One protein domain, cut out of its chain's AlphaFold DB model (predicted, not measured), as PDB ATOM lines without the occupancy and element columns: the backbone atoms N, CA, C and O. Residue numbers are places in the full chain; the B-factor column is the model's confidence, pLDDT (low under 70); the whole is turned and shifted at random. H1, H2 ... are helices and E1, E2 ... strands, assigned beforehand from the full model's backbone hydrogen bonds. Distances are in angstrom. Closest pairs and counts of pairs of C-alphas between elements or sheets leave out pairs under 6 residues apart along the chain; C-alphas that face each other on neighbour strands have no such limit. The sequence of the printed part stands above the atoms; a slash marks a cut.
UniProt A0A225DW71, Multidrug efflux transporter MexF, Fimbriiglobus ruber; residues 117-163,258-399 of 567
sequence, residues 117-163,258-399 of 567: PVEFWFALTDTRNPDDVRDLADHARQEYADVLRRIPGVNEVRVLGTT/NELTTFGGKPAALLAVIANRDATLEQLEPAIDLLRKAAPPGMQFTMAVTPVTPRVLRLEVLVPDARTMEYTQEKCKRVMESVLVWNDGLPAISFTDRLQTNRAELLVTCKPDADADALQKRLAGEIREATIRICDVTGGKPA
ATOM      1  N   PRO A 117      85.131 -55.419 -39.060       73.44
ATOM      2  CA  PRO A 117      85.995 -56.510 -38.651       73.44
ATOM      3  C   PRO A 117      85.406 -57.856 -39.041       73.44
ATOM      4  O   PRO A 117      84.201 -58.090 -38.883       73.44
ATOM      5  N   VAL A 118      86.286 -58.767 -39.429       78.06
ATOM      6  CA  VAL A 118      85.945 -60.165 -39.666       78.06
ATOM      7  C   VAL A 118      86.188 -60.996 -38.409       78.06
ATOM      8  O   VAL A 118      87.000 -60.639 -37.552       78.06
ATOM      9  N   GLU A 119      85.456 -62.101 -38.290       85.00
ATOM     10  CA  GLU A 119      85.595 -63.032 -37.175       85.00
ATOM     11  C   GLU A 119      85.957 -64.430 -37.632       85.00
ATOM     12  O   GLU A 119      85.347 -64.986 -38.545       85.00
ATOM     13  N   PHE A 120      86.902 -65.010 -36.903       88.88
ATOM     14  CA  PHE A 120      87.231 -66.420 -36.967       88.88
ATOM     15  C   PHE A 120      86.891 -67.042 -35.618       88.88
ATOM     16  O   PHE A 120      87.388 -66.612 -34.575       88.88
ATOM     17  N   TRP A 121      86.032 -68.048 -35.641       92.62
ATOM     18  CA  TRP A 121      85.660 -68.833 -34.480       92.62
ATOM     19  C   TRP A 121      86.344 -70.186 -34.543       92.62
ATOM     20  O   TRP A 121      86.233 -70.909 -35.535       92.62
ATOM     21  N   PHE A 122      87.001 -70.543 -33.451       94.00
ATOM     22  CA  PHE A 122      87.638 -71.833 -33.253       94.00
ATOM     23  C   PHE A 122      87.026 -72.535 -32.047       94.00
ATOM     24  O   PHE A 122      86.543 -71.889 -31.116       94.00
ATOM     25  N   ALA A 123      87.079 -73.858 -32.058       94.44
ATOM     26  CA  ALA A 123      86.681 -74.708 -30.954       94.44
ATOM     27  C   ALA A 123      87.866 -75.577 -30.534       94.44
ATOM     28  O   ALA A 123      88.486 -76.239 -31.370       94.44
ATOM     29  N   LEU A 124      88.155 -75.584 -29.238       94.62
ATOM     30  CA  LEU A 124      89.041 -76.546 -28.606       94.62
ATOM     31  C   LEU A 124      88.175 -77.581 -27.883       94.62
ATOM     32  O   LEU A 124      87.380 -77.235 -27.010       94.62
ATOM     33  N   THR A 125      88.311 -78.843 -28.278       93.94
ATOM     34  CA  THR A 125      87.591 -79.989 -27.695       93.94
ATOM     35  C   THR A 125      88.591 -81.017 -27.192       93.94
ATOM     36  O   THR A 125      89.708 -81.060 -27.700       93.94
ATOM     37  N   ASP A 126      88.209 -81.852 -26.227       91.75
ATOM     38  CA  ASP A 126      89.025 -82.984 -25.778       91.75
ATOM     39  C   ASP A 126      88.240 -84.288 -25.921       91.75
ATOM     40  O   ASP A 126      87.100 -84.411 -25.487       91.75
ATOM     41  N   THR A 127      88.851 -85.279 -26.556       89.94
ATOM     42  CA  THR A 127      88.281 -86.623 -26.712       89.94
ATOM     43  C   THR A 127      88.524 -87.523 -25.501       89.94
ATOM     44  O   THR A 127      87.804 -88.503 -25.327       89.94
ATOM     45  N   ARG A 128      89.518 -87.207 -24.662       86.50
ATOM     46  CA  ARG A 128      89.860 -87.967 -23.450       86.50
ATOM     47  C   ARG A 128      89.097 -87.474 -22.229       86.50
ATOM     48  O   ARG A 128      88.677 -88.293 -21.418       86.50
ATOM     49  N   ASN A 129      88.919 -86.160 -22.110       81.69
ATOM     50  CA  ASN A 129      88.165 -85.530 -21.031       81.69
ATOM     51  C   ASN A 129      87.153 -84.502 -21.579       81.69
ATOM     52  O   ASN A 129      87.311 -83.300 -21.370       81.69
ATOM     53  N   PRO A 130      86.114 -84.958 -22.304       76.44
ATOM     54  CA  PRO A 130      85.200 -84.077 -23.035       76.44
ATOM     55  C   PRO A 130      84.380 -83.134 -22.153       76.44
ATOM     56  O   PRO A 130      83.878 -82.136 -22.659       76.44
ATOM     57  N   ASP A 131      84.238 -83.426 -20.858       75.88
ATOM     58  CA  ASP A 131      83.410 -82.638 -19.940       75.88
ATOM     59  C   ASP A 131      84.196 -81.552 -19.179       75.88
ATOM     60  O   ASP A 131      83.586 -80.652 -18.593       75.88
ATOM     61  N   ASP A 132      85.536 -81.569 -19.206       76.81
ATOM     62  CA  ASP A 132      86.368 -80.561 -18.526       76.81
ATOM     63  C   ASP A 132      86.610 -79.329 -19.411       76.81
ATOM     64  O   ASP A 132      87.725 -78.986 -19.802       76.81
ATOM     65  N   VAL A 133      85.517 -78.619 -19.711       77.56
ATOM     66  CA  VAL A 133      85.533 -77.343 -20.456       77.56
ATOM     67  C   VAL A 133      86.443 -76.307 -19.802       77.56
ATOM     68  O   VAL A 133      86.960 -75.420 -20.480       77.56
ATOM     69  N   ARG A 134      86.644 -76.409 -18.485       76.94
ATOM     70  CA  ARG A 134      87.506 -75.495 -17.743       76.94
ATOM     71  C   ARG A 134      88.958 -75.658 -18.158       76.94
ATOM     72  O   ARG A 134      89.579 -74.661 -18.512       76.94
ATOM     73  N   ASP A 135      89.464 -76.888 -18.141       81.44
ATOM     74  CA  ASP A 135      90.827 -77.178 -18.591       81.44
ATOM     75  C   ASP A 135      91.040 -76.702 -20.037       81.44
ATOM     76  O   ASP A 135      92.013 -76.010 -20.332       81.44
ATOM     77  N   LEU A 136      90.050 -76.935 -20.910       87.69
ATOM     78  CA  LEU A 136      90.077 -76.439 -22.287       87.69
ATOM     79  C   LEU A 136      90.162 -74.909 -22.360       87.69
ATOM     80  O   LEU A 136      90.961 -74.366 -23.123       87.69
ATOM     81  N   ALA A 137      89.350 -74.191 -21.583       85.88
ATOM     82  CA  ALA A 137      89.308 -72.734 -21.622       85.88
ATOM     83  C   ALA A 137      90.567 -72.097 -21.009       85.88
ATOM     84  O   ALA A 137      91.051 -71.084 -21.524       85.88
ATOM     85  N   ASP A 138      91.123 -72.689 -19.951       83.44
ATOM     86  CA  ASP A 138      92.388 -72.253 -19.356       83.44
ATOM     87  C   ASP A 138      93.561 -72.495 -20.312       83.44
ATOM     88  O   ASP A 138      94.334 -71.570 -20.575       83.44
ATOM     89  N   HIS A 139      93.634 -73.682 -20.916       87.00
ATOM     90  CA  HIS A 139      94.657 -74.019 -21.903       87.00
ATOM     91  C   HIS A 139      94.582 -73.104 -23.135       87.00
ATOM     92  O   HIS A 139      95.584 -72.523 -23.553       87.00
ATOM     93  N   ALA A 140      93.376 -72.872 -23.665       90.31
ATOM     94  CA  ALA A 140      93.153 -71.938 -24.764       90.31
ATOM     95  C   ALA A 140      93.613 -70.507 -24.424       90.31
ATOM     96  O   ALA A 140      94.135 -69.795 -25.284       90.31
ATOM     97  N   ARG A 141      93.455 -70.051 -23.177       86.94
ATOM     98  CA  ARG A 141      93.928 -68.716 -22.771       86.94
ATOM     99  C   ARG A 141      95.436 -68.628 -22.626       86.94
ATOM    100  O   ARG A 141      95.987 -67.597 -23.000       86.94
ATOM    101  N   GLN A 142      96.060 -69.650 -22.054       87.00
ATOM    102  CA  GLN A 142      97.489 -69.646 -21.744       87.00
ATOM    103  C   GLN A 142      98.335 -69.886 -22.995       87.00
ATOM    104  O   GLN A 142      99.288 -69.150 -23.232       87.00
ATOM    105  N   GLU A 143      97.939 -70.848 -23.828       89.50
ATOM    106  CA  GLU A 143      98.781 -71.334 -24.926       89.50
ATOM    107  C   GLU A 143      98.316 -70.842 -26.306       89.50
ATOM    108  O   GLU A 143      99.135 -70.603 -27.192       89.50
ATOM    109  N   TYR A 144      97.007 -70.636 -26.515       93.44
ATOM    110  CA  TYR A 144      96.465 -70.314 -27.848       93.44
ATOM    111  C   TYR A 144      96.258 -68.813 -28.044       93.44
ATOM    112  O   TYR A 144      96.596 -68.262 -29.095       93.44
ATOM    113  N   ALA A 145      95.693 -68.130 -27.046       90.50
ATOM    114  CA  ALA A 145      95.247 -66.753 -27.207       90.50
ATOM    115  C   ALA A 145      96.392 -65.795 -27.570       90.50
ATOM    116  O   ALA A 145      96.215 -64.949 -28.445       90.50
ATOM    117  N   ASP A 146      97.564 -65.933 -26.947       89.81
ATOM    118  CA  ASP A 146      98.704 -65.048 -27.209       89.81
ATOM    119  C   ASP A 146      99.382 -65.322 -28.553       89.81
ATOM    120  O   ASP A 146      99.839 -64.382 -29.205       89.81
ATOM    121  N   VAL A 147      99.389 -66.576 -29.012       93.38
ATOM    122  CA  VAL A 147      99.866 -66.927 -30.356       93.38
ATOM    123  C   VAL A 147      98.973 -66.276 -31.411       93.38
ATOM    124  O   VAL A 147      99.475 -65.599 -32.307       93.38
ATOM    125  N   LEU A 148      97.650 -66.395 -31.260       92.94
ATOM    126  CA  LEU A 148      96.678 -65.800 -32.180       92.94
ATOM    127  C   LEU A 148      96.713 -64.261 -32.158       92.94
ATOM    128  O   LEU A 148      96.593 -63.633 -33.204       92.94
ATOM    129  N   ARG A 149      96.929 -63.631 -30.991       91.44
ATOM    130  CA  ARG A 149      97.027 -62.160 -30.863       91.44
ATOM    131  C   ARG A 149      98.226 -61.555 -31.584       91.44
ATOM    132  O   ARG A 149      98.187 -60.377 -31.915       91.44
ATOM    133  N   ARG A 150      99.305 -62.318 -31.776       92.50
ATOM    134  CA  ARG A 150     100.528 -61.835 -32.442       92.50
ATOM    135  C   ARG A 150     100.402 -61.788 -33.963       92.50
ATOM    136  O   ARG A 150     101.292 -61.246 -34.616       92.50
ATOM    137  N   ILE A 151      99.335 -62.353 -34.522       90.56
ATOM    138  CA  ILE A 151      99.101 -62.358 -35.962       90.56
ATOM    139  C   ILE A 151      98.777 -60.923 -36.408       90.56
ATOM    140  O   ILE A 151      97.860 -60.305 -35.857       90.56
ATOM    141  N   PRO A 152      99.502 -60.368 -37.396       86.69
ATOM    142  CA  PRO A 152      99.201 -59.047 -37.934       86.69
ATOM    143  C   PRO A 152      97.740 -58.940 -38.385       86.69
ATOM    144  O   PRO A 152      97.224 -59.828 -39.056       86.69
ATOM    145  N   GLY A 153      97.070 -57.851 -38.006       81.12
ATOM    146  CA  GLY A 153      95.656 -57.628 -38.319       81.12
ATOM    147  C   GLY A 153      94.669 -58.227 -37.313       81.12
ATOM    148  O   GLY A 153      93.489 -57.886 -37.367       81.12
ATOM    149  N   VAL A 154      95.119 -59.049 -36.356       86.06
ATOM    150  CA  VAL A 154      94.286 -59.473 -35.223       86.06
ATOM    151  C   VAL A 154      94.197 -58.345 -34.198       86.06
ATOM    152  O   VAL A 154      95.199 -57.877 -33.665       86.06
ATOM    153  N   ASN A 155      92.969 -57.925 -33.901       79.44
ATOM    154  CA  ASN A 155      92.681 -56.855 -32.947       79.44
ATOM    155  C   ASN A 155      92.412 -57.402 -31.547       79.44
ATOM    156  O   ASN A 155      92.788 -56.802 -30.541       79.44
ATOM    157  N   GLU A 156      91.707 -58.529 -31.474       83.56
ATOM    158  CA  GLU A 156      91.283 -59.109 -30.210       83.56
ATOM    159  C   GLU A 156      91.128 -60.626 -30.340       83.56
ATOM    160  O   GLU A 156      90.575 -61.124 -31.316       83.56
ATOM    161  N   VAL A 157      91.575 -61.359 -29.319       86.06
ATOM    162  CA  VAL A 157      91.294 -62.793 -29.169       86.06
ATOM    163  C   VAL A 157      90.573 -62.996 -27.852       86.06
ATOM    164  O   VAL A 157      91.110 -62.671 -26.781       86.06
ATOM    165  N   ARG A 158      89.355 -63.527 -27.945       83.50
ATOM    166  CA  ARG A 158      88.460 -63.795 -26.820       83.50
ATOM    167  C   ARG A 158      88.322 -65.294 -26.634       83.50
ATOM    168  O   ARG A 158      88.110 -66.004 -27.608       83.50
ATOM    169  N   VAL A 159      88.398 -65.754 -25.390       86.00
ATOM    170  CA  VAL A 159      88.188 -67.163 -25.040       86.00
ATOM    171  C   VAL A 159      86.936 -67.278 -24.178       86.00
ATOM    172  O   VAL A 159      86.899 -66.723 -23.073       86.00
ATOM    173  N   LEU A 160      85.933 -67.986 -24.692       84.19
ATOM    174  CA  LEU A 160      84.678 -68.298 -24.016       84.19
ATOM    175  C   LEU A 160      84.772 -69.696 -23.393       84.19
ATOM    176  O   LEU A 160      85.409 -70.595 -23.945       84.19
ATOM    177  N   GLY A 161      84.114 -69.859 -22.249       75.06
ATOM    178  CA  GLY A 161      84.210 -71.033 -21.388       75.06
ATOM    179  C   GLY A 161      84.562 -70.635 -19.955       75.06
ATOM    180  O   GLY A 161      85.312 -69.682 -19.708       75.06
ATOM    181  N   THR A 162      83.978 -71.337 -18.984       68.44
ATOM    182  CA  THR A 162      84.278 -71.147 -17.554       68.44
ATOM    183  C   THR A 162      85.751 -71.452 -17.295       68.44
ATOM    184  O   THR A 162      86.249 -72.447 -17.795       68.44
ATOM    185  N   THR A 163      86.447 -70.635 -16.504       59.06
ATOM    186  CA  THR A 163      87.900 -70.793 -16.272       59.06
ATOM    187  C   THR A 163      88.288 -70.929 -14.810       59.06
ATOM    188  O   THR A 163      87.494 -70.613 -13.919       59.06
ATOM    189  N   ASN A 258      78.226 -71.219 -14.571       64.50
ATOM    190  CA  ASN A 258      79.032 -71.868 -15.604       64.50
ATOM    191  C   ASN A 258      78.533 -71.417 -16.976       64.50
ATOM    192  O   ASN A 258      77.335 -71.492 -17.229       64.50
ATOM    193  N   GLU A 259      79.421 -70.964 -17.856       72.06
ATOM    194  CA  GLU A 259      79.058 -70.760 -19.255       72.06
ATOM    195  C   GLU A 259      78.837 -72.108 -19.924       72.06
ATOM    196  O   GLU A 259      79.689 -72.997 -19.855       72.06
ATOM    197  N   LEU A 260      77.724 -72.236 -20.638       83.00
ATOM    198  CA  LEU A 260      77.622 -73.238 -21.681       83.00
ATOM    199  C   LEU A 260      78.468 -72.751 -22.848       83.00
ATOM    200  O   LEU A 260      78.276 -71.631 -23.312       83.00
ATOM    201  N   THR A 261      79.382 -73.596 -23.304       89.38
ATOM    202  CA  THR A 261      80.138 -73.430 -24.546       89.38
ATOM    203  C   THR A 261      80.263 -74.807 -25.183       89.38
ATOM    204  O   THR A 261      80.675 -75.766 -24.526       89.38
ATOM    205  N   THR A 262      79.793 -74.948 -26.422       92.06
ATOM    206  CA  THR A 262      79.778 -76.242 -27.113       92.06
ATOM    207  C   THR A 262      80.172 -76.111 -28.576       92.06
ATOM    208  O   THR A 262      79.994 -75.056 -29.185       92.06
ATOM    209  N   PHE A 263      80.674 -77.210 -29.135       94.81
ATOM    210  CA  PHE A 263      80.928 -77.408 -30.555       94.81
ATOM    211  C   PHE A 263      80.338 -78.755 -30.983       94.81
ATOM    212  O   PHE A 263      80.680 -79.799 -30.427       94.81
ATOM    213  N   GLY A 264      79.403 -78.737 -31.935       92.94
ATOM    214  CA  GLY A 264      78.686 -79.941 -32.370       92.94
ATOM    215  C   GLY A 264      77.917 -80.623 -31.232       92.94
ATOM    216  O   GLY A 264      77.880 -81.848 -31.163       92.94
ATOM    217  N   GLY A 265      77.386 -79.841 -30.286       90.12
ATOM    218  CA  GLY A 265      76.691 -80.340 -29.092       90.12
ATOM    219  C   GLY A 265      77.598 -80.895 -27.990       90.12
ATOM    220  O   GLY A 265      77.109 -81.184 -26.899       90.12
ATOM    221  N   LYS A 266      78.910 -80.999 -28.227       91.06
ATOM    222  CA  LYS A 266      79.888 -81.449 -27.229       91.06
ATOM    223  C   LYS A 266      80.508 -80.259 -26.501       91.06
ATOM    224  O   LYS A 266      80.684 -79.214 -27.131       91.06
ATOM    225  N   PRO A 267      80.853 -80.381 -25.212       90.31
ATOM    226  CA  PRO A 267      81.484 -79.284 -24.490       90.31
ATOM    227  C   PRO A 267      82.816 -78.873 -25.147       90.31
ATOM    228  O   PRO A 267      83.572 -79.718 -25.627       90.31
ATOM    229  N   ALA A 268      83.070 -77.566 -25.241       91.69
ATOM    230  CA  ALA A 268      84.233 -77.017 -25.939       91.69
ATOM    231  C   ALA A 268      84.610 -75.644 -25.380       91.69
ATOM    232  O   ALA A 268      83.722 -74.866 -25.050       91.69
ATOM    233  N   ALA A 269      85.897 -75.297 -25.372       91.31
ATOM    234  CA  ALA A 269      86.296 -73.898 -25.243       91.31
ATOM    235  C   ALA A 269      86.240 -73.226 -26.617       91.31
ATOM    236  O   ALA A 269      86.732 -73.777 -27.603       91.31
ATOM    237  N   LEU A 270      85.648 -72.035 -26.699       92.50
ATOM    238  CA  LEU A 270      85.516 -71.311 -27.965       92.50
ATOM    239  C   LEU A 270      86.486 -70.135 -27.998       92.50
ATOM    240  O   LEU A 270      86.594 -69.389 -27.025       92.50
ATOM    241  N   LEU A 271      87.161 -69.937 -29.126       92.38
ATOM    242  CA  LEU A 271      88.019 -68.780 -29.354       92.38
ATOM    243  C   LEU A 271      87.437 -67.932 -30.480       92.38
ATOM    244  O   LEU A 271      87.337 -68.401 -31.610       92.38
ATOM    245  N   ALA A 272      87.089 -66.685 -30.179       90.44
ATOM    246  CA  ALA A 272      86.687 -65.692 -31.167       90.44
ATOM    247  C   ALA A 272      87.862 -64.749 -31.444       90.44
ATOM    248  O   ALA A 272      88.292 -63.995 -30.564       90.44
ATOM    249  N   VAL A 273      88.381 -64.801 -32.666       88.94
ATOM    250  CA  VAL A 273      89.436 -63.921 -33.170       88.94
ATOM    251  C   VAL A 273      88.779 -62.831 -34.001       88.94
ATOM    252  O   VAL A 273      88.190 -63.103 -35.045       88.94
ATOM    253  N   ILE A 274      88.880 -61.595 -33.523       85.50
ATOM    254  CA  ILE A 274      88.383 -60.400 -34.200       85.50
ATOM    255  C   ILE A 274      89.570 -59.758 -34.903       85.50
ATOM    256  O   ILE A 274      90.531 -59.337 -34.255       85.50
ATOM    257  N   ALA A 275      89.488 -59.664 -36.223       83.50
ATOM    258  CA  ALA A 275      90.558 -59.150 -37.061       83.50
ATOM    259  C   ALA A 275      90.056 -58.038 -37.992       83.50
ATOM    260  O   ALA A 275      88.851 -57.803 -38.117       83.50
ATOM    261  N   ASN A 276      90.985 -57.308 -38.599       80.75
ATOM    262  CA  ASN A 276      90.683 -56.298 -39.611       80.75
ATOM    263  C   ASN A 276      90.021 -56.929 -40.840       80.75
ATOM    264  O   ASN A 276      90.194 -58.117 -41.094       80.75
ATOM    265  N   ARG A 277      89.281 -56.133 -41.619       78.69
ATOM    266  CA  ARG A 277      88.544 -56.607 -42.804       78.69
ATOM    267  C   ARG A 277      89.409 -57.373 -43.815       78.69
ATOM    268  O   ARG A 277      88.907 -58.254 -44.503       78.69
ATOM    269  N   ASP A 278      90.673 -56.992 -43.931       81.38
ATOM    270  CA  ASP A 278      91.668 -57.549 -44.845       81.38
ATOM    271  C   ASP A 278      92.363 -58.808 -44.307       81.38
ATOM    272  O   ASP A 278      93.136 -59.427 -45.035       81.38
ATOM    273  N   ALA A 279      92.081 -59.209 -43.063       84.75
ATOM    274  CA  ALA A 279      92.625 -60.434 -42.500       84.75
ATOM    275  C   ALA A 279      92.075 -61.663 -43.236       84.75
ATOM    276  O   ALA A 279      90.860 -61.862 -43.340       84.75
ATOM    277  N   THR A 280      92.976 -62.512 -43.720       86.50
ATOM    278  CA  THR A 280      92.639 -63.721 -44.484       86.50
ATOM    279  C   THR A 280      92.932 -64.984 -43.690       86.50
ATOM    280  O   THR A 280      93.750 -64.992 -42.771       86.50
ATOM    281  N   LEU A 281      92.278 -66.087 -44.063       86.19
ATOM    282  CA  LEU A 281      92.559 -67.386 -43.455       86.19
ATOM    283  C   LEU A 281      94.022 -67.813 -43.678       86.19
ATOM    284  O   LEU A 281      94.639 -68.320 -42.748       86.19
ATOM    285  N   GLU A 282      94.593 -67.512 -44.846       89.62
ATOM    286  CA  GLU A 282      95.993 -67.803 -45.201       89.62
ATOM    287  C   GLU A 282      96.998 -67.174 -44.222       89.62
ATOM    288  O   GLU A 282      98.023 -67.769 -43.896       89.62
ATOM    289  N   GLN A 283      96.701 -65.984 -43.688       89.81
ATOM    290  CA  GLN A 283      97.544 -65.338 -42.674       89.81
ATOM    291  C   GLN A 283      97.476 -66.042 -41.313       89.81
ATOM    292  O   GLN A 283      98.434 -65.987 -40.540       89.81
ATOM    293  N   LEU A 284      96.345 -66.682 -41.000       90.38
ATOM    294  CA  LEU A 284      96.132 -67.383 -39.735       90.38
ATOM    295  C   LEU A 284      96.610 -68.842 -39.795       90.38
ATOM    296  O   LEU A 284      96.993 -69.387 -38.758       90.38
ATOM    297  N   GLU A 285      96.617 -69.466 -40.975       91.81
ATOM    298  CA  GLU A 285      96.971 -70.877 -41.189       91.81
ATOM    299  C   GLU A 285      98.288 -71.306 -40.524       91.81
ATOM    300  O   GLU A 285      98.262 -72.293 -39.786       91.81
ATOM    301  N   PRO A 286      99.415 -70.570 -40.644       94.25
ATOM    302  CA  PRO A 286     100.665 -70.971 -39.999       94.25
ATOM    303  C   PRO A 286     100.558 -71.066 -38.471       94.25
ATOM    304  O   PRO A 286     101.101 -71.987 -37.858       94.25
ATOM    305  N   ALA A 287      99.839 -70.129 -37.847       93.00
ATOM    306  CA  ALA A 287      99.602 -70.142 -36.408       93.00
ATOM    307  C   ALA A 287      98.625 -71.256 -36.014       93.00
ATOM    308  O   ALA A 287      98.848 -71.938 -35.015       93.00
ATOM    309  N   ILE A 288      97.575 -71.485 -36.809       92.94
ATOM    310  CA  ILE A 288      96.621 -72.578 -36.593       92.94
ATOM    311  C   ILE A 288      97.338 -73.932 -36.655       92.94
ATOM    312  O   ILE A 288      97.137 -74.769 -35.778       92.94
ATOM    313  N   ASP A 289      98.200 -74.147 -37.647       94.44
ATOM    314  CA  ASP A 289      98.945 -75.394 -37.811       94.44
ATOM    315  C   ASP A 289      99.967 -75.612 -36.697       94.44
ATOM    316  O   ASP A 289     100.122 -76.738 -36.215       94.44
ATOM    317  N   LEU A 290     100.633 -74.545 -36.247       93.31
ATOM    318  CA  LEU A 290     101.494 -74.593 -35.068       93.31
ATOM    319  C   LEU A 290     100.701 -75.041 -33.832       93.31
ATOM    320  O   LEU A 290     101.108 -75.975 -33.144       93.31
ATOM    321  N   LEU A 291      99.547 -74.419 -33.590       94.19
ATOM    322  CA  LEU A 291      98.677 -74.706 -32.448       94.19
ATOM    323  C   LEU A 291      98.042 -76.103 -32.514       94.19
ATOM    324  O   LEU A 291      97.842 -76.739 -31.482       94.19
ATOM    325  N   ARG A 292      97.752 -76.616 -33.715       94.94
ATOM    326  CA  ARG A 292      97.300 -78.003 -33.914       94.94
ATOM    327  C   ARG A 292      98.402 -79.010 -33.607       94.94
ATOM    328  O   ARG A 292      98.123 -80.027 -32.988       94.94
ATOM    329  N   LYS A 293      99.644 -78.734 -34.017       92.56
ATOM    330  CA  LYS A 293     100.801 -79.606 -33.740       92.56
ATOM    331  C   LYS A 293     101.205 -79.589 -32.267       92.56
ATOM    332  O   LYS A 293     101.668 -80.605 -31.762       92.56
ATOM    333  N   ALA A 294     101.038 -78.449 -31.600       89.75
ATOM    334  CA  ALA A 294     101.317 -78.283 -30.177       89.75
ATOM    335  C   ALA A 294     100.180 -78.784 -29.265       89.75
ATOM    336  O   ALA A 294     100.360 -78.816 -28.049       89.75
ATOM    337  N   ALA A 295      99.028 -79.171 -29.829       90.00
ATOM    338  CA  ALA A 295      97.881 -79.616 -29.051       90.00
ATOM    339  C   ALA A 295      98.233 -80.866 -28.216       90.00
ATOM    340  O   ALA A 295      98.775 -81.838 -28.759       90.00
ATOM    341  N   PRO A 296      97.909 -80.886 -26.910       89.56
ATOM    342  CA  PRO A 296      98.059 -82.076 -26.084       89.56
ATOM    343  C   PRO A 296      97.305 -83.279 -26.672       89.56
ATOM    344  O   PRO A 296      96.302 -83.099 -27.370       89.56
ATOM    345  N   PRO A 297      97.706 -84.526 -26.351       88.69
ATOM    346  CA  PRO A 297      96.979 -85.702 -26.810       88.69
ATOM    347  C   PRO A 297      95.480 -85.594 -26.493       88.69
ATOM    348  O   PRO A 297      95.095 -85.160 -25.411       88.69
ATOM    349  N   GLY A 298      94.618 -85.978 -27.428       88.69
ATOM    350  CA  GLY A 298      93.165 -85.911 -27.254       88.69
ATOM    351  C   GLY A 298      92.530 -84.535 -27.485       88.69
ATOM    352  O   GLY A 298      91.355 -84.513 -27.858       88.69
ATOM    353  N   MET A 299      93.285 -83.435 -27.359       93.31
ATOM    354  CA  MET A 299      92.795 -82.093 -27.671       93.31
ATOM    355  C   MET A 299      92.780 -81.846 -29.182       93.31
ATOM    356  O   MET A 299      93.728 -82.163 -29.899       93.31
ATOM    357  N   GLN A 300      91.691 -81.262 -29.670       93.88
ATOM    358  CA  GLN A 300      91.484 -80.947 -31.079       93.88
ATOM    359  C   GLN A 300      91.134 -79.472 -31.233       93.88
ATOM    360  O   GLN A 300      90.140 -79.006 -30.673       93.88
ATOM    361  N   PHE A 301      91.949 -78.763 -32.017       95.06
ATOM    362  CA  PHE A 301      91.745 -77.359 -32.360       95.06
ATOM    363  C   PHE A 301      91.142 -77.225 -33.763       95.06
ATOM    364  O   PHE A 301      91.813 -77.406 -34.789       95.06
ATOM    365  N   THR A 302      89.850 -76.907 -33.792       93.81
ATOM    366  CA  THR A 302      89.006 -76.952 -34.987       93.81
ATOM    367  C   THR A 302      88.525 -75.556 -35.355       93.81
ATOM    368  O   THR A 302      88.126 -74.776 -34.496       93.81
ATOM    369  N   MET A 303      88.529 -75.238 -36.646       92.06
ATOM    370  CA  MET A 303      87.858 -74.041 -37.153       92.06
ATOM    371  C   MET A 303      86.353 -74.294 -37.194       92.06
ATOM    372  O   MET A 303      85.912 -75.266 -37.802       92.06
ATOM    373  N   ALA A 304      85.574 -73.424 -36.560       91.75
ATOM    374  CA  ALA A 304      84.122 -73.536 -36.503       91.75
ATOM    375  C   ALA A 304      83.441 -72.642 -37.548       91.75
ATOM    376  O   ALA A 304      82.685 -73.133 -38.385       91.75
ATOM    377  N   VAL A 305      83.727 -71.336 -37.514       89.56
ATOM    378  CA  VAL A 305      83.138 -70.336 -38.417       89.56
ATOM    379  C   VAL A 305      84.225 -69.377 -38.876       89.56
ATOM    380  O   VAL A 305      85.043 -68.932 -38.077       89.56
ATOM    381  N   THR A 306      84.235 -69.043 -40.161       87.00
ATOM    382  CA  THR A 306      85.176 -68.092 -40.759       87.00
ATOM    383  C   THR A 306      84.452 -67.180 -41.750       87.00
ATOM    384  O   THR A 306      83.329 -67.488 -42.155       87.00
ATOM    385  N   PRO A 307      85.086 -66.094 -42.216       83.56
ATOM    386  CA  PRO A 307      84.477 -65.197 -43.200       83.56
ATOM    387  C   PRO A 307      84.204 -65.867 -44.552       83.56
ATOM    388  O   PRO A 307      83.321 -65.431 -45.281       83.56
ATOM    389  N   VAL A 308      84.941 -66.936 -44.869       85.62
ATOM    390  CA  VAL A 308      84.785 -67.722 -46.103       85.62
ATOM    391  C   VAL A 308      83.836 -68.912 -45.936       85.62
ATOM    392  O   VAL A 308      83.625 -69.668 -46.881       85.62
ATOM    393  N   THR A 309      83.256 -69.101 -44.746       87.75
ATOM    394  CA  THR A 309      82.258 -70.150 -44.524       87.75
ATOM    395  C   THR A 309      81.049 -69.894 -45.439       87.75
ATOM    396  O   THR A 309      80.466 -68.811 -45.351       87.75
ATOM    397  N   PRO A 310      80.647 -70.857 -46.299       88.25
ATOM    398  CA  PRO A 310      79.694 -70.605 -47.386       88.25
ATOM    399  C   PRO A 310      78.346 -70.053 -46.936       88.25
ATOM    400  O   PRO A 310      77.760 -69.225 -47.629       88.25
ATOM    401  N   ARG A 311      77.852 -70.525 -45.788       90.38
ATOM    402  CA  ARG A 311      76.634 -70.022 -45.169       90.38
ATOM    403  C   ARG A 311      76.688 -70.168 -43.660       90.38
ATOM    404  O   ARG A 311      77.056 -71.227 -43.150       90.38
ATOM    405  N   VAL A 312      76.308 -69.104 -42.957       91.00
ATOM    406  CA  VAL A 312      76.286 -69.064 -41.494       91.00
ATOM    407  C   VAL A 312      74.964 -68.481 -41.020       91.00
ATOM    408  O   VAL A 312      74.628 -67.340 -41.345       91.00
ATOM    409  N   LEU A 313      74.236 -69.244 -40.209       91.75
ATOM    410  CA  LEU A 313      73.048 -68.764 -39.508       91.75
ATOM    411  C   LEU A 313      73.396 -68.470 -38.048       91.75
ATOM    412  O   LEU A 313      73.993 -69.298 -37.360       91.75
ATOM    413  N   ARG A 314      72.994 -67.298 -37.560       91.50
ATOM    414  CA  ARG A 314      73.012 -66.954 -36.139       91.50
ATOM    415  C   ARG A 314      71.631 -67.186 -35.555       91.50
ATOM    416  O   ARG A 314      70.657 -66.612 -36.037       91.50
ATOM    417  N   LEU A 315      71.562 -68.001 -34.511       92.38
ATOM    418  CA  LEU A 315      70.346 -68.245 -33.745       92.38
ATOM    419  C   LEU A 315      70.473 -67.544 -32.395       92.38
ATOM    420  O   LEU A 315      71.438 -67.772 -31.669       92.38
ATOM    421  N   GLU A 316      69.486 -66.731 -32.037       89.69
ATOM    422  CA  GLU A 316      69.318 -66.222 -30.676       89.69
ATOM    423  C   GLU A 316      68.219 -67.016 -29.978       89.69
ATOM    424  O   GLU A 316      67.084 -67.060 -30.454       89.69
ATOM    425  N   VAL A 317      68.556 -67.621 -28.840       89.56
ATOM    426  CA  VAL A 317      67.625 -68.347 -27.976       89.56
ATOM    427  C   VAL A 317      67.295 -67.452 -26.792       89.56
ATOM    428  O   VAL A 317      68.143 -67.202 -25.938       89.56
ATOM    429  N   LEU A 318      66.059 -66.966 -26.750       85.69
ATOM    430  CA  LEU A 318      65.552 -66.075 -25.714       85.69
ATOM    431  C   LEU A 318      64.491 -66.816 -24.906       85.69
ATOM    432  O   LEU A 318      63.416 -67.131 -25.416       85.69
ATOM    433  N   VAL A 319      64.773 -67.098 -23.639       84.69
ATOM    434  CA  VAL A 319      63.756 -67.614 -22.714       84.69
ATOM    435  C   VAL A 319      63.089 -66.447 -21.975       84.69
ATOM    436  O   VAL A 319      63.642 -65.344 -21.949       84.69
ATOM    437  N   PRO A 320      61.905 -66.650 -21.368       78.62
ATOM    438  CA  PRO A 320      61.262 -65.615 -20.572       78.62
ATOM    439  C   PRO A 320      62.197 -65.015 -19.521       78.62
ATOM    440  O   PRO A 320      63.108 -65.672 -19.010       78.62
ATOM    441  N   ASP A 321      61.941 -63.759 -19.181       69.25
ATOM    442  CA  ASP A 321      62.676 -63.056 -18.142       69.25
ATOM    443  C   ASP A 321      62.592 -63.769 -16.776       69.25
ATOM    444  O   ASP A 321      61.688 -64.567 -16.516       69.25
ATOM    445  N   ALA A 322      63.564 -63.489 -15.898       63.19
ATOM    446  CA  ALA A 322      63.702 -64.090 -14.563       63.19
ATOM    447  C   ALA A 322      63.914 -65.623 -14.533       63.19
ATOM    448  O   ALA A 322      63.787 -66.255 -13.485       63.19
ATOM    449  N   ARG A 323      64.277 -66.239 -15.667       71.94
ATOM    450  CA  ARG A 323      64.746 -67.633 -15.711       71.94
ATOM    451  C   ARG A 323      66.220 -67.746 -15.314       71.94
ATOM    452  O   ARG A 323      67.010 -66.815 -15.509       71.94
ATOM    453  N   THR A 324      66.572 -68.901 -14.747       72.62
ATOM    454  CA  THR A 324      67.949 -69.204 -14.345       72.62
ATOM    455  C   THR A 324      68.815 -69.514 -15.564       72.62
ATOM    456  O   THR A 324      68.309 -69.881 -16.627       72.62
ATOM    457  N   MET A 325      70.135 -69.401 -15.399       75.81
ATOM    458  CA  MET A 325      71.083 -69.752 -16.457       75.81
ATOM    459  C   MET A 325      70.928 -71.218 -16.879       75.81
ATOM    460  O   MET A 325      70.925 -71.517 -18.066       75.81
ATOM    461  N   GLU A 326      70.725 -72.131 -15.929       77.81
ATOM    462  CA  GLU A 326      70.561 -73.562 -16.210       77.81
ATOM    463  C   GLU A 326      69.341 -73.836 -17.095       77.81
ATOM    464  O   GLU A 326      69.411 -74.666 -18.000       77.81
ATOM    465  N   TYR A 327      68.243 -73.099 -16.890       82.38
ATOM    466  CA  TYR A 327      67.059 -73.197 -17.744       82.38
ATOM    467  C   TYR A 327      67.377 -72.784 -19.187       82.38
ATOM    468  O   TYR A 327      67.015 -73.471 -20.140       82.38
ATOM    469  N   THR A 328      68.109 -71.685 -19.362       85.31
ATOM    470  CA  THR A 328      68.556 -71.229 -20.685       85.31
ATOM    471  C   THR A 328      69.500 -72.226 -21.342       85.31
ATOM    472  O   THR A 328      69.385 -72.482 -22.538       85.31
ATOM    473  N   GLN A 329      70.397 -72.838 -20.569       87.44
ATOM    474  CA  GLN A 329      71.309 -73.871 -21.057       87.44
ATOM    475  C   GLN A 329      70.569 -75.119 -21.526       87.44
ATOM    476  O   GLN A 329      70.894 -75.646 -22.585       87.44
ATOM    477  N   GLU A 330      69.562 -75.570 -20.777       90.56
ATOM    478  CA  GLU A 330      68.691 -76.679 -21.176       90.56
ATOM    479  C   GLU A 330      68.017 -76.384 -22.524       90.56
ATOM    480  O   GLU A 330      68.092 -77.201 -23.443       90.56
ATOM    481  N   LYS A 331      67.420 -75.193 -22.690       94.12
ATOM    482  CA  LYS A 331      66.788 -74.816 -23.965       94.12
ATOM    483  C   LYS A 331      67.807 -74.680 -25.092       94.12
ATOM    484  O   LYS A 331      67.561 -75.186 -26.181       94.12
ATOM    485  N   CYS A 332      68.970 -74.087 -24.834       93.31
ATOM    486  CA  CYS A 332      70.043 -73.980 -25.819       93.31
ATOM    487  C   CYS A 332      70.553 -75.355 -26.285       93.31
ATOM    488  O   CYS A 332      70.831 -75.524 -27.470       93.31
ATOM    489  N   LYS A 333      70.657 -76.341 -25.383       93.00
ATOM    490  CA  LYS A 333      71.029 -77.721 -25.733       93.00
ATOM    491  C   LYS A 333      69.977 -78.374 -26.629       93.00
ATOM    492  O   LYS A 333      70.337 -78.904 -27.671       93.00
ATOM    493  N   ARG A 334      68.689 -78.233 -26.297       95.50
ATOM    494  CA  ARG A 334      67.586 -78.726 -27.145       95.50
ATOM    495  C   ARG A 334      67.586 -78.079 -28.535       95.50
ATOM    496  O   ARG A 334      67.367 -78.767 -29.528       95.50
ATOM    497  N   VAL A 335      67.865 -76.772 -28.619       96.12
ATOM    498  CA  VAL A 335      68.030 -76.075 -29.908       96.12
ATOM    499  C   VAL A 335      69.200 -76.674 -30.686       96.12
ATOM    500  O   VAL A 335      69.033 -76.993 -31.857       96.12
ATOM    501  N   MET A 336      70.356 -76.866 -30.045       95.50
ATOM    502  CA  MET A 336      71.532 -77.471 -30.678       95.50
ATOM    503  C   MET A 336      71.232 -78.875 -31.216       95.50
ATOM    504  O   MET A 336      71.551 -79.161 -32.362       95.50
ATOM    505  N   GLU A 337      70.579 -79.737 -30.436       95.12
ATOM    506  CA  GLU A 337      70.191 -81.085 -30.872       95.12
ATOM    507  C   GLU A 337      69.299 -81.046 -32.121       95.12
ATOM    508  O   GLU A 337      69.573 -81.738 -33.101       95.12
ATOM    509  N   SER A 338      68.278 -80.185 -32.124       95.31
ATOM    510  CA  SER A 338      67.380 -80.022 -33.273       95.31
ATOM    511  C   SER A 338      68.099 -79.464 -34.507       95.31
ATOM    512  O   SER A 338      67.894 -79.953 -35.619       95.31
ATOM    513  N   VAL A 339      68.999 -78.493 -34.313       95.44
ATOM    514  CA  VAL A 339      69.839 -77.920 -35.375       95.44
ATOM    515  C   VAL A 339      70.752 -78.977 -35.982       95.44
ATOM    516  O   VAL A 339      70.838 -79.059 -37.202       95.44
ATOM    517  N   LEU A 340      71.411 -79.802 -35.166       94.12
ATOM    518  CA  LEU A 340      72.294 -80.858 -35.665       94.12
ATOM    519  C   LEU A 340      71.517 -81.898 -36.475       94.12
ATOM    520  O   LEU A 340      71.999 -82.326 -37.517       94.12
ATOM    521  N   VAL A 341      70.306 -82.265 -36.045       93.81
ATOM    522  CA  VAL A 341      69.435 -83.169 -36.814       93.81
ATOM    523  C   VAL A 341      69.005 -82.535 -38.138       93.81
ATOM    524  O   VAL A 341      69.027 -83.202 -39.166       93.81
ATOM    525  N   TRP A 342      68.621 -81.258 -38.128       94.00
ATOM    526  CA  TRP A 342      68.213 -80.540 -39.339       94.00
ATOM    527  C   TRP A 342      69.372 -80.321 -40.326       94.00
ATOM    528  O   TRP A 342      69.155 -80.329 -41.533       94.00
ATOM    529  N   ASN A 343      70.594 -80.147 -39.823       92.56
ATOM    530  CA  ASN A 343      71.771 -79.776 -40.608       92.56
ATOM    531  C   ASN A 343      72.681 -80.973 -40.947       92.56
ATOM    532  O   ASN A 343      73.883 -80.794 -41.137       92.56
ATOM    533  N   ASP A 344      72.149 -82.201 -40.959       89.81
ATOM    534  CA  ASP A 344      72.895 -83.446 -41.225       89.81
ATOM    535  C   ASP A 344      74.163 -83.623 -40.358       89.81
ATOM    536  O   ASP A 344      75.183 -84.155 -40.799       89.81
ATOM    537  N   GLY A 345      74.132 -83.137 -39.116       86.69
ATOM    538  CA  GLY A 345      75.251 -83.194 -38.176       86.69
ATOM    539  C   GLY A 345      76.386 -82.204 -38.458       86.69
ATOM    540  O   GLY A 345      77.416 -82.276 -37.784       86.69
ATOM    541  N   LEU A 346      76.227 -81.277 -39.413       88.25
ATOM    542  CA  LEU A 346      77.206 -80.215 -39.640       88.25
ATOM    543  C   LEU A 346      77.421 -79.397 -38.356       88.25
ATOM    544  O   LEU A 346      76.460 -79.070 -37.650       88.25
ATOM    545  N   PRO A 347      78.682 -79.061 -38.037       82.81
ATOM    546  CA  PRO A 347      79.025 -78.500 -36.746       82.81
ATOM    547  C   PRO A 347      78.445 -77.096 -36.559       82.81
ATOM    548  O   PRO A 347      78.480 -76.247 -37.450       82.81
ATOM    549  N   ALA A 348      77.984 -76.838 -35.341       92.50
ATOM    550  CA  ALA A 348      77.580 -75.526 -34.861       92.50
ATOM    551  C   ALA A 348      78.249 -75.257 -33.513       92.50
ATOM    552  O   ALA A 348      78.502 -76.189 -32.743       92.50
ATOM    553  N   ILE A 349      78.522 -73.990 -33.215       94.12
ATOM    554  CA  ILE A 349      78.917 -73.576 -31.866       94.12
ATOM    555  C   ILE A 349      77.706 -73.041 -31.118       94.12
ATOM    556  O   ILE A 349      76.833 -72.423 -31.725       94.12
ATOM    557  N   SER A 350      77.667 -73.240 -29.803       92.25
ATOM    558  CA  SER A 350      76.722 -72.541 -28.934       92.25
ATOM    559  C   SER A 350      77.394 -71.978 -27.704       92.25
ATOM    560  O   SER A 350      78.359 -72.555 -27.198       92.25
ATOM    561  N   PHE A 351      76.871 -70.859 -27.218       89.38
ATOM    562  CA  PHE A 351      77.329 -70.255 -25.981       89.38
ATOM    563  C   PHE A 351      76.220 -69.484 -25.264       89.38
ATOM    564  O   PHE A 351      75.330 -68.910 -25.888       89.38
ATOM    565  N   THR A 352      76.262 -69.467 -23.934       80.38
ATOM    566  CA  THR A 352      75.388 -68.609 -23.115       80.38
ATOM    567  C   THR A 352      76.048 -67.283 -22.791       80.38
ATOM    568  O   THR A 352      77.254 -67.228 -22.559       80.38
ATOM    569  N   ASP A 353      75.242 -66.234 -22.664       67.69
ATOM    570  CA  ASP A 353      75.722 -64.937 -22.201       67.69
ATOM    571  C   ASP A 353      75.813 -64.918 -20.663       67.69
ATOM    572  O   ASP A 353      74.793 -64.956 -19.978       67.69
ATOM    573  N   ARG A 354      77.025 -64.798 -20.090       56.81
ATOM    574  CA  ARG A 354      77.239 -64.666 -18.625       56.81
ATOM    575  C   ARG A 354      76.366 -63.599 -17.969       56.81
ATOM    576  O   ARG A 354      76.080 -63.683 -16.774       56.81
ATOM    577  N   LEU A 355      75.978 -62.573 -18.716       55.22
ATOM    578  CA  LEU A 355      75.264 -61.417 -18.201       55.22
ATOM    579  C   LEU A 355      73.779 -61.452 -18.505       55.22
ATOM    580  O   LEU A 355      73.029 -60.651 -17.954       55.22
ATOM    581  N   GLN A 356      73.312 -62.392 -19.315       63.00
ATOM    582  CA  GLN A 356      71.897 -62.599 -19.560       63.00
ATOM    583  C   GLN A 356      71.554 -64.042 -19.255       63.00
ATOM    584  O   GLN A 356      71.735 -64.944 -20.061       63.00
ATOM    585  N   THR A 357      70.992 -64.252 -18.067       69.62
ATOM    586  CA  THR A 357      70.584 -65.586 -17.633       69.62
ATOM    587  C   THR A 357      69.474 -66.160 -18.497       69.62
ATOM    588  O   THR A 357      69.229 -67.349 -18.385       69.62
ATOM    589  N   ASN A 358      68.827 -65.350 -19.345       73.62
ATOM    590  CA  ASN A 358      67.740 -65.729 -20.238       73.62
ATOM    591  C   ASN A 358      68.114 -65.761 -21.735       73.62
ATOM    592  O   ASN A 358      67.214 -65.810 -22.576       73.62
ATOM    593  N   ARG A 359      69.408 -65.720 -22.087       82.56
ATOM    594  CA  ARG A 359      69.855 -65.712 -23.488       82.56
ATOM    595  C   ARG A 359      71.004 -66.677 -23.768       82.56
ATOM    596  O   ARG A 359      71.976 -66.754 -23.017       82.56
ATOM    597  N   ALA A 360      70.912 -67.351 -24.908       86.81
ATOM    598  CA  ALA A 360      72.005 -68.089 -25.521       86.81
ATOM    599  C   ALA A 360      72.075 -67.814 -27.026       86.81
ATOM    600  O   ALA A 360      71.111 -67.341 -27.630       86.81
ATOM    601  N   GLU A 361      73.216 -68.126 -27.627       90.06
ATOM    602  CA  GLU A 361      73.461 -67.954 -29.054       90.06
ATOM    603  C   GLU A 361      74.034 -69.224 -29.672       90.06
ATOM    604  O   GLU A 361      74.756 -69.980 -29.016       90.06
ATOM    605  N   LEU A 362      73.715 -69.444 -30.948       93.31
ATOM    606  CA  LEU A 362      74.381 -70.431 -31.786       93.31
ATOM    607  C   LEU A 362      74.871 -69.772 -33.077       93.31
ATOM    608  O   LEU A 362      74.154 -68.960 -33.664       93.31
ATOM    609  N   LEU A 363      76.053 -70.177 -33.545       93.06
ATOM    610  CA  LEU A 363      76.481 -69.959 -34.928       93.06
ATOM    611  C   LEU A 363      76.520 -71.314 -35.631       93.06
ATOM    612  O   LEU A 363      77.242 -72.223 -35.211       93.06
ATOM    613  N   VAL A 364      75.714 -71.443 -36.678       93.69
ATOM    614  CA  VAL A 364      75.465 -72.693 -37.393       93.69
ATOM    615  C   VAL A 364      76.074 -72.581 -38.780       93.69
ATOM    616  O   VAL A 364      75.658 -71.738 -39.574       93.69
ATOM    617  N   THR A 365      77.057 -73.433 -39.065       92.38
ATOM    618  CA  THR A 365      77.615 -73.575 -40.411       92.38
ATOM    619  C   THR A 365      76.690 -74.463 -41.227       92.38
ATOM    620  O   THR A 365      76.458 -75.611 -40.857       92.38
ATOM    621  N   CYS A 366      76.165 -73.948 -42.334       91.56
ATOM    622  CA  CYS A 366      75.150 -74.632 -43.130       91.56
ATOM    623  C   CYS A 366      75.650 -74.937 -44.545       91.56
ATOM    624  O   CYS A 366      76.582 -74.303 -45.049       91.56
ATOM    625  N   LYS A 367      74.968 -75.866 -45.224       87.62
ATOM    626  CA  LYS A 367      75.064 -75.972 -46.686       87.62
ATOM    627  C   LYS A 367      74.558 -74.667 -47.336       87.62
ATOM    628  O   LYS A 367      73.679 -74.013 -46.763       87.62
ATOM    629  N   PRO A 368      75.074 -74.267 -48.513       86.50
ATOM    630  CA  PRO A 368      74.658 -73.026 -49.176       86.50
ATOM    631  C   PRO A 368      73.141 -72.914 -49.401       86.50
ATOM    632  O   PRO A 368      72.570 -71.832 -49.277       86.50
ATOM    633  N   ASP A 369      72.478 -74.035 -49.664       85.94
ATOM    634  CA  ASP A 369      71.052 -74.172 -49.969       85.94
ATOM    635  C   ASP A 369      70.159 -74.413 -48.738       85.94
ATOM    636  O   ASP A 369      68.959 -74.621 -48.886       85.94
ATOM    637  N   ALA A 370      70.707 -74.358 -47.520       87.75
ATOM    638  CA  ALA A 370      69.956 -74.681 -46.309       87.75
ATOM    639  C   ALA A 370      68.720 -73.778 -46.091       87.75
ATOM    640  O   ALA A 370      68.797 -72.551 -46.160       87.75
ATOM    641  N   ASP A 371      67.569 -74.373 -45.785       88.56
ATOM    642  CA  ASP A 371      66.308 -73.645 -45.605       88.56
ATOM    643  C   ASP A 371      66.135 -73.151 -44.153       88.56
ATOM    644  O   ASP A 371      65.710 -73.891 -43.258       88.56
ATOM    645  N   ALA A 372      66.480 -71.882 -43.916       87.00
ATOM    646  CA  ALA A 372      66.364 -71.245 -42.604       87.00
ATOM    647  C   ALA A 372      64.906 -71.141 -42.113       87.00
ATOM    648  O   ALA A 372      64.668 -71.220 -40.906       87.00
ATOM    649  N   ASP A 373      63.928 -71.034 -43.017       85.88
ATOM    650  CA  ASP A 373      62.508 -70.964 -42.664       85.88
ATOM    651  C   ASP A 373      61.985 -72.324 -42.200       85.88
ATOM    652  O   ASP A 373      61.187 -72.409 -41.258       85.88
ATOM    653  N   ALA A 374      62.445 -73.409 -42.830       90.25
ATOM    654  CA  ALA A 374      62.161 -74.764 -42.366       90.25
ATOM    655  C   ALA A 374      62.730 -74.999 -40.959       90.25
ATOM    656  O   ALA A 374      62.028 -75.544 -40.100       90.25
ATOM    657  N   LEU A 375      63.958 -74.532 -40.695       92.69
ATOM    658  CA  LEU A 375      64.549 -74.582 -39.357       92.69
ATOM    659  C   LEU A 375      63.726 -73.765 -38.352       92.69
ATOM    660  O   LEU A 375      63.406 -74.267 -37.274       92.69
ATOM    661  N   GLN A 376      63.324 -72.544 -38.714       89.62
ATOM    662  CA  GLN A 376      62.527 -71.676 -37.846       89.62
ATOM    663  C   GLN A 376      61.191 -72.327 -37.467       89.62
ATOM    664  O   GLN A 376      60.826 -72.371 -36.290       89.62
ATOM    665  N   LYS A 377      60.473 -72.901 -38.443       89.75
ATOM    666  CA  LYS A 377      59.204 -73.614 -38.208       89.75
ATOM    667  C   LYS A 377      59.391 -74.835 -37.310       89.75
ATOM    668  O   LYS A 377      58.582 -75.054 -36.408       89.75
ATOM    669  N   ARG A 378      60.456 -75.612 -37.534       93.62
ATOM    670  CA  ARG A 378      60.801 -76.781 -36.715       93.62
ATOM    671  C   ARG A 378      61.023 -76.377 -35.258       93.62
ATOM    672  O   ARG A 378      60.361 -76.902 -34.364       93.62
ATOM    673  N   LEU A 379      61.902 -75.404 -35.034       93.75
ATOM    674  CA  LEU A 379      62.270 -74.939 -33.701       93.75
ATOM    675  C   LEU A 379      61.080 -74.322 -32.953       93.75
ATOM    676  O   LEU A 379      60.878 -74.627 -31.777       93.75
ATOM    677  N   ALA A 380      60.240 -73.539 -33.638       88.31
ATOM    678  CA  ALA A 380      59.011 -72.988 -33.063       88.31
ATOM    679  C   ALA A 380      57.999 -74.076 -32.647       88.31
ATOM    680  O   ALA A 380      57.247 -73.898 -31.685       88.31
ATOM    681  N   GLY A 381      57.967 -75.209 -33.356       89.06
ATOM    682  CA  GLY A 381      57.115 -76.350 -33.020       89.06
ATOM    683  C   GLY A 381      57.611 -77.139 -31.805       89.06
ATOM    684  O   GLY A 381      56.800 -77.513 -30.952       89.06
ATOM    685  N   GLU A 382      58.923 -77.369 -31.731       93.19
ATOM    686  CA  GLU A 382      59.576 -78.231 -30.736       93.19
ATOM    687  C   GLU A 382      59.870 -77.528 -29.399       93.19
ATOM    688  O   GLU A 382      59.826 -78.170 -28.347       93.19
ATOM    689  N   ILE A 383      60.183 -76.227 -29.416       92.88
ATOM    690  CA  ILE A 383      60.700 -75.478 -28.256       92.88
ATOM    691  C   ILE A 383      59.852 -74.222 -28.042       92.88
ATOM    692  O   ILE A 383      60.278 -73.092 -28.260       92.88
ATOM    693  N   ARG A 384      58.610 -74.426 -27.600       88.62
ATOM    694  CA  ARG A 384      57.611 -73.353 -27.430       88.62
ATOM    695  C   ARG A 384      57.902 -72.435 -26.246       88.62
ATOM    696  O   ARG A 384      57.347 -71.345 -26.150       88.62
ATOM    697  N   GLU A 385      58.741 -72.888 -25.320       85.62
ATOM    698  CA  GLU A 385      59.112 -72.157 -24.111       85.62
ATOM    699  C   GLU A 385      60.221 -71.117 -24.350       85.62
ATOM    700  O   GLU A 385      60.572 -70.385 -23.425       85.62
ATOM    701  N   ALA A 386      60.776 -71.053 -25.564       87.50
ATOM    702  CA  ALA A 386      61.783 -70.080 -25.966       87.50
ATOM    703  C   ALA A 386      61.357 -69.363 -27.254       87.50
ATOM    704  O   ALA A 386      60.789 -69.956 -28.166       87.50
ATOM    705  N   THR A 387      61.666 -68.074 -27.343       87.50
ATOM    706  CA  THR A 387      61.655 -67.350 -28.615       87.50
ATOM    707  C   THR A 387      62.991 -67.585 -29.299       87.50
ATOM    708  O   THR A 387      64.037 -67.271 -28.735       87.50
ATOM    709  N   ILE A 388      62.953 -68.129 -30.511       90.62
ATOM    710  CA  ILE A 388      64.146 -68.376 -31.314       90.62
ATOM    711  C   ILE A 388      64.108 -67.434 -32.507       90.62
ATOM    712  O   ILE A 388      63.100 -67.354 -33.207       90.62
ATOM    713  N   ARG A 389      65.192 -66.688 -32.700       89.19
ATOM    714  CA  ARG A 389      65.351 -65.761 -33.823       89.19
ATOM    715  C   ARG A 389      66.514 -66.231 -34.671       89.19
ATOM    716  O   ARG A 389      67.572 -66.516 -34.116       89.19
ATOM    717  N   ILE A 390      66.342 -66.268 -35.986       90.69
ATOM    718  CA  ILE A 390      67.364 -66.748 -36.922       90.69
ATOM    719  C   ILE A 390      67.765 -65.598 -37.827       90.69
ATOM    720  O   ILE A 390      66.915 -64.858 -38.298       90.69
ATOM    721  N   CYS A 391      69.054 -65.413 -38.070       88.06
ATOM    722  CA  CYS A 391      69.540 -64.412 -39.007       88.06
ATOM    723  C   CYS A 391      70.686 -64.983 -39.837       88.06
ATOM    724  O   CYS A 391      71.565 -65.655 -39.299       88.06
ATOM    725  N   ASP A 392      70.698 -64.694 -41.136       87.06
ATOM    726  CA  ASP A 392      71.839 -65.003 -41.991       87.06
ATOM    727  C   ASP A 392      72.962 -63.981 -41.753       87.06
ATOM    728  O   ASP A 392      72.804 -62.782 -41.996       87.06
ATOM    729  N   VAL A 393      74.100 -64.469 -41.261       85.94
ATOM    730  CA  VAL A 393      75.298 -63.670 -40.956       85.94
ATOM    731  C   VAL A 393      76.478 -64.049 -41.858       85.94
ATOM    732  O   VAL A 393      77.636 -63.764 -41.544       85.94
ATOM    733  N   THR A 394      76.197 -64.698 -42.990       85.62
ATOM    734  CA  THR A 394      77.200 -65.159 -43.958       85.62
ATOM    735  C   THR A 394      78.110 -64.015 -44.394       85.62
ATOM    736  O   THR A 394      77.645 -62.905 -44.660       85.62
ATOM    737  N   GLY A 395      79.419 -64.275 -44.454       76.31
ATOM    738  CA  GLY A 395      80.418 -63.264 -44.812       76.31
ATOM    739  C   GLY A 395      80.553 -62.120 -43.800       76.31
ATOM    740  O   GLY A 395      81.087 -61.070 -44.140       76.31
ATOM    741  N   GLY A 396      80.047 -62.286 -42.571       71.31
ATOM    742  CA  GLY A 396      80.107 -61.255 -41.530       71.31
ATOM    743  C   GLY A 396      78.995 -60.204 -41.617       71.31
ATOM    744  O   GLY A 396      79.123 -59.133 -41.018       71.31
ATOM    745  N   LYS A 397      77.902 -60.496 -42.339       76.44
ATOM    746  CA  LYS A 397      76.695 -59.654 -42.363       76.44
ATOM    747  C   LYS A 397      76.184 -59.373 -40.942       76.44
ATOM    748  O   LYS A 397      76.331 -60.210 -40.045       76.44
ATOM    749  N   PRO A 398      75.578 -58.199 -40.703       73.94
ATOM    750  CA  PRO A 398      75.182 -57.812 -39.367       73.94
ATOM    751  C   PRO A 398      73.903 -58.562 -38.999       73.94
ATOM    752  O   PRO A 398      72.944 -58.601 -39.767       73.94
ATOM    753  N   ALA A 399      73.863 -59.122 -37.796       79.31
ATOM    754  CA  ALA A 399      72.667 -59.805 -37.335       79.31
ATOM    755  C   ALA A 399      71.519 -58.814 -37.092       79.31
ATOM    756  O   ALA A 399      71.734 -57.752 -36.492       79.31
TER     757      ALA A 399
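This is residues 117 to 163 and 258 to 399 of the 567 residues of the protein "Multidrug efflux transporter MexF" of Fimbriiglobus ruber (UniProt A0A225DW71). Picture two crossed sheets partly face to face in the middle, each with two helices over its outward face: H1 and H2 cover the sheet of E2, E4, E1 and E5, while H3 and H4 cover the sheet of E3, E7, E8, E6 and E9. The printed part has 189 residues, with four named helices and nine named strands in the order E1 H1 E2 E3 E4 H2 E5 E6 H3 E7 E8 H4 E9. Across the sheets the orders are E2 E4 E1 E5 and E3 E7 E8 E6 E9, both antiparallel throughout. The class is mixed, helices and strands; the whole is compact, with a radius of gyration of the C-alphas of 16.2 A, and rounded, spanning 44 by 33 by 29 A.

Find C-alpha 118 at (85.945, -60.165, -39.666); there E1 begins and runs through residues 118 to 126, 26.9 A long. Next come H1, residues 133 to 149, 21.7 A long, and E2, residues 154 to 160. Past the cut, find E3 at residues 261 to 263, E4 at 269 to 275, H2 at 281 to 293 and E5 at 299 to 305. E6, residues 312 to 318, leads to H3, residues 325 to 342, 25.5 A long, which starts at C-alpha 325, (71.083, -69.752, -16.457). E7 is residues 348 to 352, E8 359 to 365, 20.2 A long, H4 372 to 382, and E9 387 to 392, ending at C-alpha 392, (71.839, -65.003, -41.991).

Start at E1, an inner strand: N 122 is 2.8 A from O 271 of E4, and N 302 of E5 is 2.9 A from O 123, both within hydrogen-bond range. Beyond E4 look at the edge strand E2, where N 158 and O 272 are 2.9 A apart. This sheet is strongly twisted, with C-alphas up to 5.7 A off its best plane. H1 and H2 are on the same face of it, two layers, with heights over the sheet of 6.9 A and 9.1 A. H1 has a kink of 38 degrees near residue 140. With residues 144 to 148 alone H1 touches H2, at a steep tilt of 48 degrees, opposite ways; the closest C-alphas are those of Leu 148 and Ala 287, 6.7 A apart. The two sheets form a sandwich, two sheets face to face, with strands at 70 degrees; for instance, the closest C-alphas of E5 and E7, Ala 304 and Ile 349, are 7.0 A apart. In the second sheet look for N 262 and O 350 between E3 and E7, 2.9 A; N 361 and O 351 in the hairpin of E7 and E8, 2.8 A; N 315 and O 362 between E6 and E8, 2.9 A; and N 316 and O 389 between E6 and E9, 2.8 A. H3, at a height over the sheet of 8.0 A, and H4, at 9.2 A, are on the same face. They touch at Val 335 and Leu 379, their closest C-alphas, 7.0 A. Every O i to N i+4 pair is within hydrogen-bond range in H3 and H4, but 10 of 13 in H1 and 7 of 9 in H2.

The two C-alphas farthest apart, those of Arg 150 and Gly 381, are 45.8 A from each other. Residues 164 to 257 are not printed, and C-alphas 163 and 258 are 9.0 A apart across this cut. Of the links that are printed whole, no link is long. The mean pLDDT of the printed part is 86.7; look for values under 70 at residues 162 to 163, 258, 321 to 322 and 353 to 357 of this model.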